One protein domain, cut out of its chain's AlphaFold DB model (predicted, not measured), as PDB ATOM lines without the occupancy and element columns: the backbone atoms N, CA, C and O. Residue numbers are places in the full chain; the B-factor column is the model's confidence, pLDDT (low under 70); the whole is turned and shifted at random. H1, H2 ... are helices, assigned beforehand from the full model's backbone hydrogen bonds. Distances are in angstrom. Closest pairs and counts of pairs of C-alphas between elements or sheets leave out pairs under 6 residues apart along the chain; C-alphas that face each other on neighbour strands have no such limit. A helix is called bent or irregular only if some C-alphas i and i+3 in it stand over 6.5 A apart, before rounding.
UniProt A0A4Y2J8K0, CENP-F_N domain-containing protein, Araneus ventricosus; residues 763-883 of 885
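What this domain is: This is residues 763 to 883 of the 885 residues of the protein "CENP-F_N domain-containing protein" of Araneus ventricosus (UniProt A0A4Y2J8K0). A long, kinked helix, H3, runs through a head of crossed helices, with H1 and H2 packed on it and H4 across H1. The long helix H5 folds back alongside H3, and beyond its end a thin tail with H6 sticks out in residues 870 to 876 and 878 to 883. The printed part has 121 residues with six named helices, H1 to H6 in chain order, and no named strand; the class is all helix. It is loose, with a radius of gyration of the C-alphas of 17.9 A and spans of 64 by 28 by 25 A.

Where its parts are: H3, residues 798 to 823, measures 30.7 A from C-alpha 798 at (108.331, 162.028, 130.177) and has a kink of 62 degrees near residue 809. H5, residues 847 to 868, measures 31.0 A and has a kink of 39 degrees near residue 860. H3 is irregular, with C-alphas 799 and 802 7.8 A apart; H5 only just, with C-alphas 860 and 863 6.7 A apart. H1 is residues 763 to 774, beginning at (117.163, 157.870, 124.429), H2 778 to 785, H4 833 to 841, H6 875 to 881.

How they stand to each other: H3 is the hub. It touches H5 at a shallow tilt of 23 degrees, opposite ways; the closest C-alphas, Leu 802 and Ala 858, are 5.8 A apart. With residues 801 to 808 alone it touches H1, at a steep tilt of 60 degrees, closest at C-alphas Cys 804 and Leu 767, 6.4 A. With residues 814 to 818 alone it touches H2, closest at C-alphas Tyr 818 and Leu 784, 6.1 A. H1 touches H4 at a steep tilt of 55 degrees, closest at C-alphas Phe 769 and Ser 834, 4.7 A. H5 and H6 are apart. Every O i to N i+4 pair is within hydrogen-bond range in H2 and H4, against 7 of 8 in H1, 17 of 22 in H3, 14 of 18 in H5 and 0 of 3 in H6, where 2 of 4 O i to N i+3 pairs are.

The domain as a whole: The C-alphas farthest apart, Gly 825 and Leu 883, are 64.3 A apart. The printed part has no cut. The link from H2 to H3 is long, with 12 residues. pLDDT is under 70 in residues 788 to 801 and 865 to 883.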
ATOM      1  N   ILE A 763     118.088 158.953 124.069       81.81
ATOM      2  CA  ILE A 763     117.163 157.870 124.429       81.81
ATOM      3  C   ILE A 763     115.722 158.369 124.386       81.81
ATOM      4  O   ILE A 763     114.890 157.733 123.744       81.81
ATOM      5  N   ASN A 764     115.424 159.539 124.958       77.88
ATOM      6  CA  ASN A 764     114.066 160.092 124.913       77.88
ATOM      7  C   ASN A 764     113.582 160.318 123.465       77.88
ATOM      8  O   ASN A 764     112.421 160.056 123.137       77.88
ATOM      9  N   SER A 765     114.496 160.714 122.573       80.75
ATOM     10  CA  SER A 765     114.249 160.858 121.134       80.75
ATOM     11  C   SER A 765     113.997 159.504 120.458       80.75
ATOM     12  O   SER A 765     113.002 159.345 119.755       80.75
ATOM     13  N   ILE A 766     114.830 158.491 120.718       82.19
ATOM     14  CA  ILE A 766     114.683 157.135 120.164       82.19
ATOM     15  C   ILE A 766     113.374 156.486 120.629       82.19
ATOM     16  O   ILE A 766     112.638 155.960 119.800       82.19
ATOM     17  N   LEU A 767     113.022 156.583 121.915       82.50
ATOM     18  CA  LEU A 767     111.754 156.067 122.446       82.50
ATOM     19  C   LEU A 767     110.543 156.786 121.824       82.50
ATOM     20  O   LEU A 767     109.589 156.133 121.399       82.50
ATOM     21  N   SER A 768     110.610 158.116 121.689       82.75
ATOM     22  CA  SER A 768     109.589 158.911 120.990       82.75
ATOM     23  C   SER A 768     109.420 158.470 119.535       82.75
ATOM     24  O   SER A 768     108.311 158.161 119.095       82.75
ATOM     25  N   PHE A 769     110.507 158.435 118.762       85.12
ATOM     26  CA  PHE A 769     110.451 158.111 117.339       85.12
ATOM     27  C   PHE A 769     110.121 156.642 117.078       85.12
ATOM     28  O   PHE A 769     109.491 156.359 116.063       85.12
ATOM     29  N   LEU A 770     110.438 155.723 117.995       82.56
ATOM     30  CA  LEU A 770     109.998 154.334 117.911       82.56
ATOM     31  C   LEU A 770     108.470 154.227 118.010       82.56
ATOM     32  O   LEU A 770     107.844 153.572 117.177       82.56
ATOM     33  N   TYR A 771     107.861 154.921 118.973       83.44
ATOM     34  CA  TYR A 771     106.405 155.001 119.090       83.44
ATOM     35  C   TYR A 771     105.779 155.616 117.826       83.44
ATOM     36  O   TYR A 771     104.950 154.978 117.172       83.44
ATOM     37  N   TRP A 772     106.233 156.799 117.398       82.44
ATOM     38  CA  TRP A 772     105.711 157.471 116.196       82.44
ATOM     39  C   TRP A 772     106.004 156.734 114.874       82.44
ATOM     40  O   TRP A 772     105.340 156.993 113.869       82.44
ATOM     41  N   LEU A 773     106.960 155.799 114.828       82.56
ATOM     42  CA  LEU A 773     107.195 154.961 113.647       82.56
ATOM     43  C   LEU A 773     106.032 153.982 113.400       82.56
ATOM     44  O   LEU A 773     105.684 153.760 112.236       82.56
ATOM     45  N   PHE A 774     105.398 153.464 114.458       82.12
ATOM     46  CA  PHE A 774     104.370 152.411 114.381       82.12
ATOM     47  C   PHE A 774     102.973 152.817 114.885       82.12
ATOM     48  O   PHE A 774     102.012 152.071 114.668       82.12
ATOM     49  N   LYS A 775     102.823 153.984 115.527       79.38
ATOM     50  CA  LYS A 775     101.537 154.491 116.033       79.38
ATOM     51  C   LYS A 775     100.511 154.713 114.914       79.38
ATOM     52  O   LYS A 775      99.502 154.019 114.883       79.38
ATOM     53  N   ASP A 776     100.799 155.610 113.975       74.69
ATOM     54  CA  ASP A 776      99.819 156.082 112.979       74.69
ATOM     55  C   ASP A 776     100.043 155.463 111.583       74.69
ATOM     56  O   ASP A 776      99.692 156.037 110.556       74.69
ATOM     57  N   ALA A 777     100.679 154.288 111.528       78.88
ATOM     58  CA  ALA A 777     101.006 153.590 110.287       78.88
ATOM     59  C   ALA A 777     100.694 152.087 110.403       78.88
ATOM     60  O   ALA A 777     101.611 151.295 110.646       78.88
ATOM     61  N   PRO A 778      99.421 151.676 110.226       77.88
ATOM     62  CA  PRO A 778      99.009 150.282 110.390       77.88
ATOM     63  C   PRO A 778      99.790 149.331 109.477       77.88
ATOM     64  O   PRO A 778     100.247 148.306 109.962       77.88
ATOM     65  N   VAL A 779     100.071 149.716 108.225       79.62
ATOM     66  CA  VAL A 779     100.880 148.912 107.283       79.62
ATOM     67  C   VAL A 779     102.285 148.631 107.834       79.62
ATOM     68  O   VAL A 779     102.719 147.485 107.857       79.62
ATOM     69  N   ARG A 780     102.984 149.644 108.375       84.50
ATOM     70  CA  ARG A 780     104.320 149.441 108.972       84.50
ATOM     71  C   ARG A 780     104.269 148.572 110.227       84.50
ATOM     72  O   ARG A 780     105.227 147.853 110.499       84.50
ATOM     73  N   ARG A 781     103.173 148.639 110.991       78.81
ATOM     74  CA  ARG A 781     102.951 147.756 112.140       78.81
ATOM     75  C   ARG A 781     102.702 146.323 111.677       78.81
ATOM     76  O   ARG A 781     103.337 145.425 112.204       78.81
ATOM     77  N   GLU A 782     101.857 146.114 110.673       79.38
ATOM     78  CA  GLU A 782     101.583 144.807 110.067       79.38
ATOM     79  C   GLU A 782     102.862 144.169 109.496       79.38
ATOM     80  O   GLU A 782     103.136 142.995 109.734       79.38
ATOM     81  N   ASP A 783     103.704 144.956 108.824       82.56
ATOM     82  CA  ASP A 783     104.993 144.505 108.294       82.56
ATOM     83  C   ASP A 783     105.998 144.112 109.383       82.56
ATOM     84  O   ASP A 783     106.782 143.188 109.173       82.56
ATOM     85  N   LEU A 784     105.967 144.755 110.557       80.12
ATOM     86  CA  LEU A 784     106.731 144.325 111.735       80.12
ATOM     87  C   LEU A 784     106.070 143.124 112.443       80.12
ATOM     88  O   LEU A 784     106.780 142.235 112.901       80.12
ATOM     89  N   MET A 785     104.738 143.023 112.464       76.44
ATOM     90  CA  MET A 785     104.012 141.858 113.002       76.44
ATOM     91  C   MET A 785     104.263 140.581 112.183       76.44
ATOM     92  O   MET A 785     104.336 139.490 112.738       76.44
ATOM     93  N   LYS A 786     104.524 140.697 110.873       78.31
ATOM     94  CA  LYS A 786     105.030 139.589 110.031       78.31
ATOM     95  C   LYS A 786     106.452 139.129 110.414       78.31
ATOM     96  O   LYS A 786     106.954 138.166 109.835       78.31
ATOM     97  N   LEU A 787     107.120 139.813 111.351       71.38
ATOM     98  CA  LEU A 787     108.464 139.507 111.864       71.38
ATOM     99  C   LEU A 787     108.495 139.246 113.382       71.38
ATOM    100  O   LEU A 787     109.519 138.771 113.874       71.38
ATOM    101  N   SER A 788     107.424 139.585 114.108       66.19
ATOM    102  CA  SER A 788     107.366 139.649 115.574       66.19
ATOM    103  C   SER A 788     105.951 139.400 116.097       66.19
ATOM    104  O   SER A 788     104.983 139.968 115.602       66.19
ATOM    105  N   SER A 789     105.814 138.605 117.153       58.75
ATOM    106  CA  SER A 789     104.528 138.222 117.754       58.75
ATOM    107  C   SER A 789     104.002 139.226 118.801       58.75
ATOM    108  O   SER A 789     103.389 138.819 119.787       58.75
ATOM    109  N   SER A 790     104.264 140.534 118.652       60.09
ATOM    110  CA  SER A 790     104.134 141.495 119.764       60.09
ATOM    111  C   SER A 790     103.448 142.831 119.406       60.09
ATOM    112  O   SER A 790     104.068 143.768 118.913       60.09
ATOM    113  N   GLU A 791     102.158 142.953 119.738       55.19
ATOM    114  CA  GLU A 791     101.238 143.945 119.145       55.19
ATOM    115  C   GLU A 791     101.308 145.398 119.663       55.19
ATOM    116  O   GLU A 791     100.831 146.313 118.985       55.19
ATOM    117  N   LYS A 792     101.833 145.644 120.874       60.44
ATOM    118  CA  LYS A 792     101.668 146.937 121.576       60.44
ATOM    119  C   LYS A 792     102.922 147.819 121.554       60.44
ATOM    120  O   LYS A 792     104.039 147.328 121.698       60.44
ATOM    121  N   PHE A 793     102.714 149.134 121.444       61.69
ATOM    122  CA  PHE A 793     103.745 150.179 121.494       61.69
ATOM    123  C   PHE A 793     103.327 151.252 122.509       61.69
ATOM    124  O   PHE A 793     102.230 151.803 122.402       61.69
ATOM    125  N   CYS A 794     104.179 151.531 123.496       60.25
ATOM    126  CA  CYS A 794     103.889 152.462 124.590       60.25
ATOM    127  C   CYS A 794     104.039 153.929 124.156       60.25
ATOM    128  O   CYS A 794     104.919 154.256 123.361       60.25
ATOM    129  N   CYS A 795     103.185 154.809 124.685       55.62
ATOM    130  CA  CYS A 795     103.215 156.243 124.401       55.62
ATOM    131  C   CYS A 795     104.333 156.933 125.191       55.62
ATOM    132  O   CYS A 795     104.350 156.854 126.414       55.62
ATOM    133  N   HIS A 796     105.228 157.649 124.507       52.84
ATOM    134  CA  HIS A 796     106.272 158.426 125.174       52.84
ATOM    135  C   HIS A 796     105.679 159.658 125.873       52.84
ATOM    136  O   HIS A 796     105.243 160.608 125.217       52.84
ATOM    137  N   ARG A 797     105.718 159.666 127.205       59.00
ATOM    138  CA  ARG A 797     105.442 160.828 128.055       59.00
ATOM    139  C   ARG A 797     106.466 160.821 129.178       59.00
ATOM    140  O   ARG A 797     106.759 159.767 129.722       59.00
ATOM    141  N   TRP A 798     107.017 161.978 129.526       59.06
ATOM    142  CA  TRP A 798     108.331 162.028 130.177       59.06
ATOM    143  C   TRP A 798     108.429 161.304 131.543       59.06
ATOM    144  O   TRP A 798     109.444 160.680 131.843       59.06
ATOM    145  N   LEU A 799     107.333 161.289 132.310       55.88
ATOM    146  CA  LEU A 799     107.161 160.539 133.569       55.88
ATOM    147  C   LEU A 799     106.935 159.023 133.383       55.88
ATOM    148  O   LEU A 799     107.181 158.235 134.286       55.88
ATOM    149  N   GLU A 800     106.488 158.608 132.201       62.75
ATOM    150  CA  GLU A 800     106.082 157.245 131.821       62.75
ATOM    151  C   GLU A 800     107.146 156.565 130.925       62.75
ATOM    152  O   GLU A 800     106.915 155.528 130.294       62.75
ATOM    153  N   ASN A 801     108.353 157.138 130.867       66.25
ATOM    154  CA  ASN A 801     109.431 156.664 129.998       66.25
ATOM    155  C   ASN A 801     110.044 155.325 130.432       66.25
ATOM    156  O   ASN A 801     110.718 154.695 129.617       66.25
ATOM    157  N   LEU A 802     109.778 154.854 131.657       73.94
ATOM    158  CA  LEU A 802     110.192 153.520 132.100       73.94
ATOM    159  C   LEU A 802     109.494 152.405 131.283       73.94
ATOM    160  O   LEU A 802     110.211 151.721 130.552       73.94
ATOM    161  N   PRO A 803     108.148 152.267 131.281       72.44
ATOM    162  CA  PRO A 803     107.442 151.349 130.380       72.44
ATOM    163  C   PRO A 803     107.850 151.470 128.907       72.44
ATOM    164  O   PRO A 803     107.919 150.469 128.197       72.44
ATOM    165  N   CYS A 804     108.159 152.683 128.435       75.88
ATOM    166  CA  CYS A 804     108.629 152.891 127.066       75.88
ATOM    167  C   CYS A 804     110.016 152.284 126.818       75.88
ATOM    168  O   CYS A 804     110.225 151.664 125.778       75.88
ATOM    169  N   ALA A 805     110.954 152.446 127.755       78.62
ATOM    170  CA  ALA A 805     112.303 151.895 127.663       78.62
ATOM    171  C   ALA A 805     112.329 150.370 127.843       78.62
ATOM    172  O   ALA A 805     113.047 149.689 127.110       78.62
ATOM    173  N   GLU A 806     111.519 149.828 128.760       82.00
ATOM    174  CA  GLU A 806     111.365 148.379 128.943       82.00
ATOM    175  C   GLU A 806     110.789 147.753 127.673       82.00
ATOM    176  O   GLU A 806     111.379 146.832 127.109       82.00
ATOM    177  N   ARG A 807     109.717 148.342 127.129       80.75
ATOM    178  CA  ARG A 807     109.126 147.875 125.878       80.75
ATOM    179  C   ARG A 807     110.087 147.994 124.696       80.75
ATOM    180  O   ARG A 807     110.179 147.066 123.901       80.75
ATOM    181  N   ALA A 808     110.818 149.102 124.567       81.94
ATOM    182  CA  ALA A 808     111.792 149.277 123.490       81.94
ATOM    183  C   ALA A 808     112.913 148.230 123.541       81.94
ATOM    184  O   ALA A 808     113.337 147.766 122.487       81.94
ATOM    185  N   MET A 809     113.347 147.830 124.742       83.50
ATOM    186  CA  MET A 809     114.303 146.740 124.948       83.50
ATOM    187  C   MET A 809     113.767 145.384 124.473       83.50
ATOM    188  O   MET A 809     114.483 144.681 123.763       83.50
ATOM    189  N   GLU A 810     112.517 145.034 124.805       83.56
ATOM    190  CA  GLU A 810     111.885 143.772 124.378       83.56
ATOM    191  C   GLU A 810     111.887 143.604 122.852       83.56
ATOM    192  O   GLU A 810     112.305 142.569 122.335       83.56
ATOM    193  N   ILE A 811     111.430 144.627 122.119       82.56
ATOM    194  CA  ILE A 811     111.241 144.543 120.662       82.56
ATOM    195  C   ILE A 811     112.465 144.991 119.846       82.56
ATOM    196  O   ILE A 811     112.406 144.982 118.614       82.56
ATOM    197  N   TRP A 812     113.590 145.359 120.476       87.50
ATOM    198  CA  TRP A 812     114.746 145.918 119.756       87.50
ATOM    199  C   TRP A 812     115.325 144.972 118.699       87.50
ATOM    200  O   TRP A 812     115.668 145.396 117.595       87.50
ATOM    201  N   ALA A 813     115.375 143.672 118.998       84.25
ATOM    202  CA  ALA A 813     115.835 142.662 118.048       84.25
ATOM    203  C   ALA A 813     114.971 142.628 116.772       84.25
ATOM    204  O   ALA A 813     115.499 142.465 115.671       84.25
ATOM    205  N   ASP A 814     113.658 142.832 116.900       85.19
ATOM    206  CA  ASP A 814     112.718 142.802 115.777       85.19
ATOM    207  C   ASP A 814     112.685 144.125 115.007       85.19
ATOM    208  O   ASP A 814     112.576 144.119 113.780       85.19
ATOM    209  N   ILE A 815     112.904 145.251 115.690       86.50
ATOM    210  CA  ILE A 815     113.159 146.552 115.057       86.50
ATOM    211  C   ILE A 815     114.400 146.470 114.157       86.50
ATOM    212  O   ILE A 815     114.352 146.902 113.004       86.50
ATOM    213  N   CYS A 816     115.487 145.846 114.626       86.62
ATOM    214  CA  CYS A 816     116.684 145.623 113.813       86.62
ATOM    215  C   CYS A 816     116.410 144.723 112.591       86.62
ATOM    216  O   CYS A 816     116.904 145.019 111.500       86.62
ATOM    217  N   LYS A 817     115.585 143.669 112.723       85.81
ATOM    218  CA  LYS A 817     115.130 142.843 111.579       85.81
ATOM    219  C   LYS A 817     114.300 143.663 110.583       85.81
ATOM    220  O   LYS A 817     114.504 143.534 109.379       85.81
ATOM    221  N   TYR A 818     113.388 144.504 111.071       86.38
ATOM    222  CA  TYR A 818     112.522 145.357 110.251       86.38
ATOM    223  C   TYR A 818     113.323 146.390 109.453       86.38
ATOM    224  O   TYR A 818     113.199 146.435 108.230       86.38
ATOM    225  N   VAL A 819     114.216 147.137 110.114       86.06
ATOM    226  CA  VAL A 819     115.164 148.050 109.451       86.06
ATOM    227  C   VAL A 819     115.987 147.293 108.409       86.06
ATOM    228  O   VAL A 819     116.075 147.733 107.270       86.06
ATOM    229  N   SER A 820     116.518 146.113 108.747       85.38
ATOM    230  CA  SER A 820     117.313 145.310 107.806       85.38
ATOM    231  C   SER A 820     116.511 144.867 106.577       85.38
ATOM    232  O   SER A 820     117.065 144.825 105.481       85.38
ATOM    233  N   LYS A 821     115.212 144.564 106.717       85.38
ATOM    234  CA  LYS A 821     114.335 144.207 105.587       85.38
ATOM    235  C   LYS A 821     113.912 145.411 104.740       85.38
ATOM    236  O   LYS A 821     113.792 145.263 103.528       85.38
ATOM    237  N   VAL A 822     113.729 146.590 105.333       85.12
ATOM    238  CA  VAL A 822     113.454 147.831 104.584       85.12
ATOM    239  C   VAL A 822     114.716 148.321 103.854       85.12
ATOM    240  O   VAL A 822     114.648 148.606 102.661       85.12
ATOM    241  N   ASP A 823     115.881 148.341 104.515       83.56
ATOM    242  CA  ASP A 823     117.163 148.749 103.909       83.56
ATOM    243  C   ASP A 823     117.628 147.775 102.801       83.56
ATOM    244  O   ASP A 823     118.292 148.205 101.860       83.56
ATOM    245  N   SER A 824     117.250 146.488 102.858       83.94
ATOM    246  CA  SER A 824     117.504 145.503 101.785       83.94
ATOM    247  C   SER A 824     116.423 145.444 100.692       83.94
ATOM    248  O   SER A 824     116.537 144.645  99.765       83.94
ATOM    249  N   GLY A 825     115.378 146.277 100.770       80.19
ATOM    250  CA  GLY A 825     114.294 146.330  99.779       80.19
ATOM    251  C   GLY A 825     113.290 145.170  99.831       80.19
ATOM    252  O   GLY A 825     112.415 145.090  98.972       80.19
ATOM    253  N   ALA A 826     113.372 144.295 100.837       81.69
ATOM    254  CA  ALA A 826     112.408 143.217 101.080       81.69
ATOM    255  C   ALA A 826     111.089 143.701 101.728       81.69
ATOM    256  O   ALA A 826     110.157 142.915 101.894       81.69
ATOM    257  N   LEU A 827     111.018 144.980 102.111       83.25
ATOM    258  CA  LEU A 827     109.822 145.691 102.571       83.25
ATOM    259  C   LEU A 827     109.747 147.084 101.909       83.25
ATOM    260  O   LEU A 827     110.778 147.597 101.461       83.25
ATOM    261  N   PRO A 828     108.562 147.727 101.856       79.50
ATOM    262  CA  PRO A 828     108.400 149.045 101.243       79.50
ATOM    263  C   PRO A 828     109.333 150.108 101.845       79.50
ATOM    264  O   PRO A 828     109.451 150.237 103.063       79.50
ATOM    265  N   LYS A 829     109.975 150.908 100.984       79.31
ATOM    266  CA  LYS A 829     110.961 151.921 101.387       79.31
ATOM    267  C   LYS A 829     110.328 153.018 102.253       79.31
ATOM    268  O   LYS A 829     109.589 153.863 101.751       79.31
ATOM    269  N   VAL A 830     110.675 153.053 103.539       83.19
ATOM    270  CA  VAL A 830     110.198 154.074 104.484       83.19
ATOM    271  C   VAL A 830     111.135 155.288 104.480       83.19
ATOM    272  O   VAL A 830     112.346 155.152 104.617       83.19
ATOM    273  N   ASN A 831     110.575 156.491 104.332       79.06
ATOM    274  CA  ASN A 831     111.317 157.752 104.178       79.06
ATOM    275  C   ASN A 831     111.008 158.807 105.265       79.06
ATOM    276  O   ASN A 831     111.361 159.974 105.108       79.06
ATOM    277  N   CYS A 832     110.336 158.431 106.360       84.44
ATOM    278  CA  CYS A 832     109.980 159.364 107.430       84.44
ATOM    279  C   CYS A 832     111.118 159.563 108.450       84.44
ATOM    280  O   CYS A 832     111.893 158.644 108.722       84.44
ATOM    281  N   LYS A 833     111.167 160.743 109.090       85.00
ATOM    282  CA  LYS A 833     112.167 161.096 110.122       85.00
ATOM    283  C   LYS A 833     112.284 160.037 111.227       85.00
ATOM    284  O   LYS A 833     113.395 159.709 111.636       85.00
ATOM    285  N   SER A 834     111.153 159.473 111.660       85.31
ATOM    286  CA  SER A 834     111.104 158.400 112.658       85.31
ATOM    287  C   SER A 834     111.875 157.157 112.206       85.31
ATOM    288  O   SER A 834     112.660 156.617 112.976       85.31
ATOM    289  N   TYR A 835     111.712 156.734 110.945       87.25
ATOM    290  CA  TYR A 835     112.462 155.603 110.397       87.25
ATOM    291  C   TYR A 835     113.952 155.919 110.304       87.25
ATOM    292  O   TYR A 835     114.757 155.106 110.734       87.25
ATOM    293  N   CYS A 836     114.336 157.106 109.821       85.12
ATOM    294  CA  CYS A 836     115.748 157.484 109.714       85.12
ATOM    295  C   CYS A 836     116.476 157.431 111.068       85.12
ATOM    296  O   CYS A 836     117.580 156.897 111.146       85.12
ATOM    297  N   ILE A 837     115.845 157.926 112.140       85.06
ATOM    298  CA  ILE A 837     116.423 157.923 113.493       85.06
ATOM    299  C   ILE A 837     116.491 156.500 114.065       85.06
ATOM    300  O   ILE A 837     117.517 156.119 114.628       85.06
ATOM    301  N   ILE A 838     115.455 155.678 113.873       87.50
ATOM    302  CA  ILE A 838     115.463 154.277 114.324       87.50
ATOM    303  C   ILE A 838     116.437 153.414 113.509       87.50
ATOM    304  O   ILE A 838     117.131 152.582 114.085       87.50
ATOM    305  N   ALA A 839     116.585 153.654 112.208       85.00
ATOM    306  CA  ALA A 839     117.571 152.982 111.364       85.00
ATOM    307  C   ALA A 839     119.016 153.404 111.690       85.00
ATOM    308  O   ALA A 839     119.935 152.599 111.544       85.00
ATOM    309  N   GLN A 840     119.228 154.637 112.164       85.56
ATOM    310  CA  GLN A 840     120.511 155.081 112.714       85.56
ATOM    311  C   GLN A 840     120.788 154.429 114.078       85.56
ATOM    312  O   GLN A 840     121.883 153.914 114.292       85.56
ATOM    313  N   ALA A 841     119.795 154.373 114.971       85.12
ATOM    314  CA  ALA A 841     119.917 153.714 116.273       85.12
ATOM    315  C   ALA A 841     120.134 152.193 116.149       85.12
ATOM    316  O   ALA A 841     120.931 151.627 116.886       85.12
ATOM    317  N   ALA A 842     119.504 151.528 115.176       84.75
ATOM    318  CA  ALA A 842     119.711 150.105 114.887       84.75
ATOM    319  C   ALA A 842     121.130 149.784 114.365       84.75
ATOM    320  O   ALA A 842     121.545 148.626 114.385       84.75
ATOM    321  N   LYS A 843     121.887 150.796 113.916       83.88
ATOM    322  CA  LYS A 843     123.300 150.674 113.510       83.88
ATOM    323  C   LYS A 843     124.266 150.894 114.687       83.88
ATOM    324  O   LYS A 843     125.441 150.542 114.577       83.88
ATOM    325  N   ASP A 844     123.787 151.406 115.824       84.44
ATOM    326  CA  ASP A 844     124.556 151.522 117.066       84.44
ATOM    327  C   ASP A 844     124.532 150.201 117.853       84.44
ATOM    328  O   ASP A 844     123.549 149.851 118.504       84.44
ATOM    329  N   LYS A 845     125.658 149.480 117.847       80.12
ATOM    330  CA  LYS A 845     125.826 148.213 118.582       80.12
ATOM    331  C   LYS A 845     125.688 148.350 120.108       80.12
ATOM    332  O   LYS A 845     125.575 147.333 120.784       80.12
ATOM    333  N   LEU A 846     125.715 149.569 120.655       86.56
ATOM    334  CA  LEU A 846     125.621 149.842 122.091       86.56
ATOM    335  C   LEU A 846     124.231 150.330 122.531       86.56
ATOM    336  O   LEU A 846     124.043 150.572 123.722       86.56
ATOM    337  N   ILE A 847     123.240 150.460 121.640       84.19
ATOM    338  CA  ILE A 847     121.913 150.990 122.013       84.19
ATOM    339  C   ILE A 847     121.218 150.159 123.107       84.19
ATOM    340  O   ILE A 847     120.690 150.720 124.067       84.19
ATOM    341  N   THR A 848     121.323 148.830 123.046       83.44
ATOM    342  CA  THR A 848     120.838 147.900 124.082       83.44
ATOM    343  C   THR A 848     121.538 148.118 125.431       83.44
ATOM    344  O   THR A 848     120.938 147.939 126.487       83.44
ATOM    345  N   VAL A 849     122.807 148.540 125.423       84.25
ATOM    346  CA  VAL A 849     123.569 148.867 126.642       84.25
ATOM    347  C   VAL A 849     123.131 150.226 127.197       84.25
ATOM    348  O   VAL A 849     122.891 150.350 128.393       84.25
ATOM    349  N   LYS A 850     122.940 151.229 126.331       86.75
ATOM    350  CA  LYS A 850     122.448 152.569 126.701       86.75
ATOM    351  C   LYS A 850     121.054 152.516 127.337       86.75
ATOM    352  O   LYS A 850     120.840 153.117 128.387       86.75
ATOM    353  N   LEU A 851     120.133 151.741 126.758       82.31
ATOM    354  CA  LEU A 851     118.809 151.487 127.341       82.31
ATOM    355  C   LEU A 851     118.912 150.775 128.702       82.31
ATOM    356  O   LEU A 851     118.261 151.197 129.656       82.31
ATOM    357  N   ASN A 852     119.791 149.774 128.839       83.62
ATOM    358  CA  ASN A 852     120.055 149.111 130.122       83.62
ATOM    359  C   ASN A 852     120.691 150.020 131.193       83.62
ATOM    360  O   ASN A 852     120.531 149.728 132.373       83.62
ATOM    361  N   PHE A 853     121.367 151.117 130.834       83.56
ATOM    362  CA  PHE A 853     121.817 152.132 131.803       83.56
ATOM    363  C   PHE A 853     120.719 153.141 132.170       83.56
ATOM    364  O   PHE A 853     120.644 153.574 133.317       83.56
ATOM    365  N   PHE A 854     119.842 153.493 131.227       82.88
ATOM    366  CA  PHE A 854     118.691 154.366 131.483       82.88
ATOM    367  C   PHE A 854     117.659 153.709 132.413       82.88
ATOM    368  O   PHE A 854     117.120 154.360 133.308       82.88
ATOM    369  N   LEU A 855     117.412 152.406 132.236       81.69
ATOM    370  CA  LEU A 855     116.380 151.663 132.960       81.69
ATOM    371  C   LEU A 855     116.516 151.705 134.499       81.69
ATOM    372  O   LEU A 855     115.529 152.054 135.145       81.69
ATOM    373  N   PRO A 856     117.679 151.419 135.123       81.25
ATOM    374  CA  PRO A 856     117.849 151.541 136.572       81.25
ATOM    375  C   PRO A 856     117.605 152.958 137.101       81.25
ATOM    376  O   PRO A 856     116.942 153.114 138.123       81.25
ATOM    377  N   VAL A 857     118.078 153.994 136.400       78.12
ATOM    378  CA  VAL A 857     117.899 155.394 136.826       78.12
ATOM    379  C   VAL A 857     116.420 155.788 136.771       78.12
ATOM    380  O   VAL A 857     115.891 156.333 137.739       78.12
ATOM    381  N   ALA A 858     115.720 155.410 135.697       77.38
ATOM    382  CA  ALA A 858     114.274 155.580 135.591       77.38
ATOM    383  C   ALA A 858     113.513 154.810 136.693       77.38
ATOM    384  O   ALA A 858     112.545 155.333 137.244       77.38
ATOM    385  N   LYS A 859     113.969 153.604 137.072       81.06
ATOM    386  CA  LYS A 859     113.387 152.809 138.172       81.06
ATOM    387  C   LYS A 859     113.599 153.419 139.559       81.06
ATOM    388  O   LYS A 859     112.714 153.272 140.395       81.06
ATOM    389  N   MET A 860     114.712 154.111 139.810       79.38
ATOM    390  CA  MET A 860     114.926 154.820 141.083       79.38
ATOM    391  C   MET A 860     114.045 156.069 141.211       79.38
ATOM    392  O   MET A 860     113.561 156.368 142.299       79.38
ATOM    393  N   LEU A 861     113.829 156.798 140.111       73.31
ATOM    394  CA  LEU A 861     113.108 158.075 140.131       73.31
ATOM    395  C   LEU A 861     111.588 157.929 139.995       73.31
ATOM    396  O   LEU A 861     110.857 158.767 140.521       73.31
ATOM    397  N   LEU A 862     111.090 156.872 139.340       73.06
ATOM    398  CA  LEU A 862     109.648 156.682 139.155       73.06
ATOM    399  C   LEU A 862     108.859 156.628 140.482       73.06
ATOM    400  O   LEU A 862     107.837 157.305 140.546       73.06
ATOM    401  N   PRO A 863     109.290 155.924 141.553       74.50
ATOM    402  CA  PRO A 863     108.579 155.939 142.834       74.50
ATOM    403  C   PRO A 863     108.464 157.340 143.445       74.50
ATOM    404  O   PRO A 863     107.389 157.705 143.907       74.50
ATOM    405  N   PHE A 864     109.534 158.144 143.398       71.19
ATOM    406  CA  PHE A 864     109.522 159.529 143.884       71.19
ATOM    407  C   PHE A 864     108.548 160.394 143.073       71.19
ATOM    408  O   PHE A 864     107.696 161.078 143.635       71.19
ATOM    409  N   LEU A 865     108.627 160.327 141.743       69.75
ATOM    410  CA  LEU A 865     107.778 161.131 140.864       69.75
ATOM    411  C   LEU A 865     106.298 160.717 140.946       69.75
ATOM    412  O   LEU A 865     105.431 161.583 141.001       69.75
ATOM    413  N   VAL A 866     105.993 159.418 141.037       67.94
ATOM    414  CA  VAL A 866     104.620 158.915 141.244       67.94
ATOM    415  C   VAL A 866     104.078 159.290 142.626       67.94
ATOM    416  O   VAL A 866     102.884 159.553 142.745       67.94
ATOM    417  N   LEU A 867     104.927 159.345 143.657       65.38
ATOM    418  CA  LEU A 867     104.522 159.739 145.009       65.38
ATOM    419  C   LEU A 867     104.207 161.239 145.112       65.38
ATOM    420  O   LEU A 867     103.255 161.597 145.796       65.38
ATOM    421  N   TYR A 868     104.968 162.103 144.432       64.38
ATOM    422  CA  TYR A 868     104.866 163.563 144.581       64.38
ATOM    423  C   TYR A 868     104.204 164.314 143.409       64.38
ATOM    424  O   TYR A 868     103.974 165.516 143.524       64.38
ATOM    425  N   GLN A 869     103.875 163.651 142.295       62.75
ATOM    426  CA  GLN A 869     103.222 164.267 141.122       62.75
ATOM    427  C   GLN A 869     101.920 163.547 140.712       62.75
ATOM    428  O   GLN A 869     101.597 163.456 139.529       62.75
ATOM    429  N   SER A 870     101.170 163.011 141.683       60.28
ATOM    430  CA  SER A 870      99.862 162.381 141.441       60.28
ATOM    431  C   SER A 870      98.699 163.339 141.719       60.28
ATOM    432  O   SER A 870      98.726 164.048 142.721       60.28
ATOM    433  N   ASP A 871      97.621 163.254 140.934       58.12
ATOM    434  CA  ASP A 871      96.368 164.003 141.158       58.12
ATOM    435  C   ASP A 871      95.568 163.540 142.405       58.12
ATOM    436  O   ASP A 871      94.440 163.978 142.632       58.12
ATOM    437  N   LYS A 872      96.105 162.614 143.213       60.25
ATOM    438  CA  LYS A 872      95.471 162.139 144.453       60.25
ATOM    439  C   LYS A 872      95.910 163.008 145.638       60.25
ATOM    440  O   LYS A 872      97.095 163.318 145.739       60.25
ATOM    441  N   PRO A 873      95.014 163.344 146.586       56.66
ATOM    442  CA  PRO A 873      95.368 164.167 147.741       56.66
ATOM    443  C   PRO A 873      96.386 163.454 148.645       56.66
ATOM    444  O   PRO A 873      96.054 162.502 149.351       56.66
ATOM    445  N   LEU A 874      97.627 163.949 148.662       59.94
ATOM    446  CA  LEU A 874      98.767 163.374 149.397       59.94
ATOM    447  C   LEU A 874      98.726 163.605 150.924       59.94
ATOM    448  O   LEU A 874      99.707 163.349 151.622       59.94
ATOM    449  N   VAL A 875      97.585 164.055 151.455       53.78
ATOM    450  CA  VAL A 875      97.370 164.415 152.869       53.78
ATOM    451  C   VAL A 875      97.846 163.334 153.861       53.78
ATOM    452  O   VAL A 875      98.513 163.709 154.824       53.78
ATOM    453  N   PRO A 876      97.623 162.016 153.647       53.34
ATOM    454  CA  PRO A 876      98.105 160.987 154.579       53.34
ATOM    455  C   PRO A 876      99.635 160.858 154.668       53.34
ATOM    456  O   PRO A 876     100.135 160.266 155.620       53.34
ATOM    457  N   PHE A 877     100.383 161.380 153.690       56.22
ATOM    458  CA  PHE A 877     101.831 161.169 153.565       56.22
ATOM    459  C   PHE A 877     102.675 162.371 154.009       56.22
ATOM    460  O   PHE A 877     103.843 162.189 154.350       56.22
ATOM    461  N   LEU A 878     102.076 163.563 154.141       53.44
ATOM    462  CA  LEU A 878     102.701 164.709 154.826       53.44
ATOM    463  C   LEU A 878     103.107 164.365 156.275       53.44
ATOM    464  O   LEU A 878     104.090 164.889 156.793       53.44
ATOM    465  N   LEU A 879     102.389 163.427 156.900       49.03
ATOM    466  CA  LEU A 879     102.628 162.960 158.267       49.03
ATOM    467  C   LEU A 879     103.933 162.148 158.416       49.03
ATOM    468  O   LEU A 879     104.473 162.064 159.512       49.03
ATOM    469  N   VAL A 880     104.478 161.592 157.325       48.91
ATOM    470  CA  VAL A 880     105.735 160.814 157.346       48.91
ATOM    471  C   VAL A 880     106.968 161.723 157.409       48.91
ATOM    472  O   VAL A 880     107.965 161.360 158.027       48.91
ATOM    473  N   ILE A 881     106.896 162.924 156.827       53.19
ATOM    474  CA  ILE A 881     107.968 163.931 156.927       53.19
ATOM    475  C   ILE A 881     108.063 164.454 158.371       53.19
ATOM    476  O   ILE A 881     109.159 164.618 158.895       53.19
ATOM    477  N   TYR A 882     106.919 164.598 159.049       47.59
ATOM    478  CA  TYR A 882     106.798 165.016 160.457       47.59
ATOM    479  C   TYR A 882     107.204 163.942 161.496       47.59
ATOM    480  O   TYR A 882     106.957 164.115 162.687       47.59
ATOM    481  N   LEU A 883     107.776 162.818 161.049       43.50
ATOM    482  CA  LEU A 883     108.304 161.730 161.887       43.50
ATOM    483  C   LEU A 883     109.761 161.362 161.534       43.50
ATOM    484  O   LEU A 883     110.292 160.369 162.035       43.50
TER     485      LEU A 883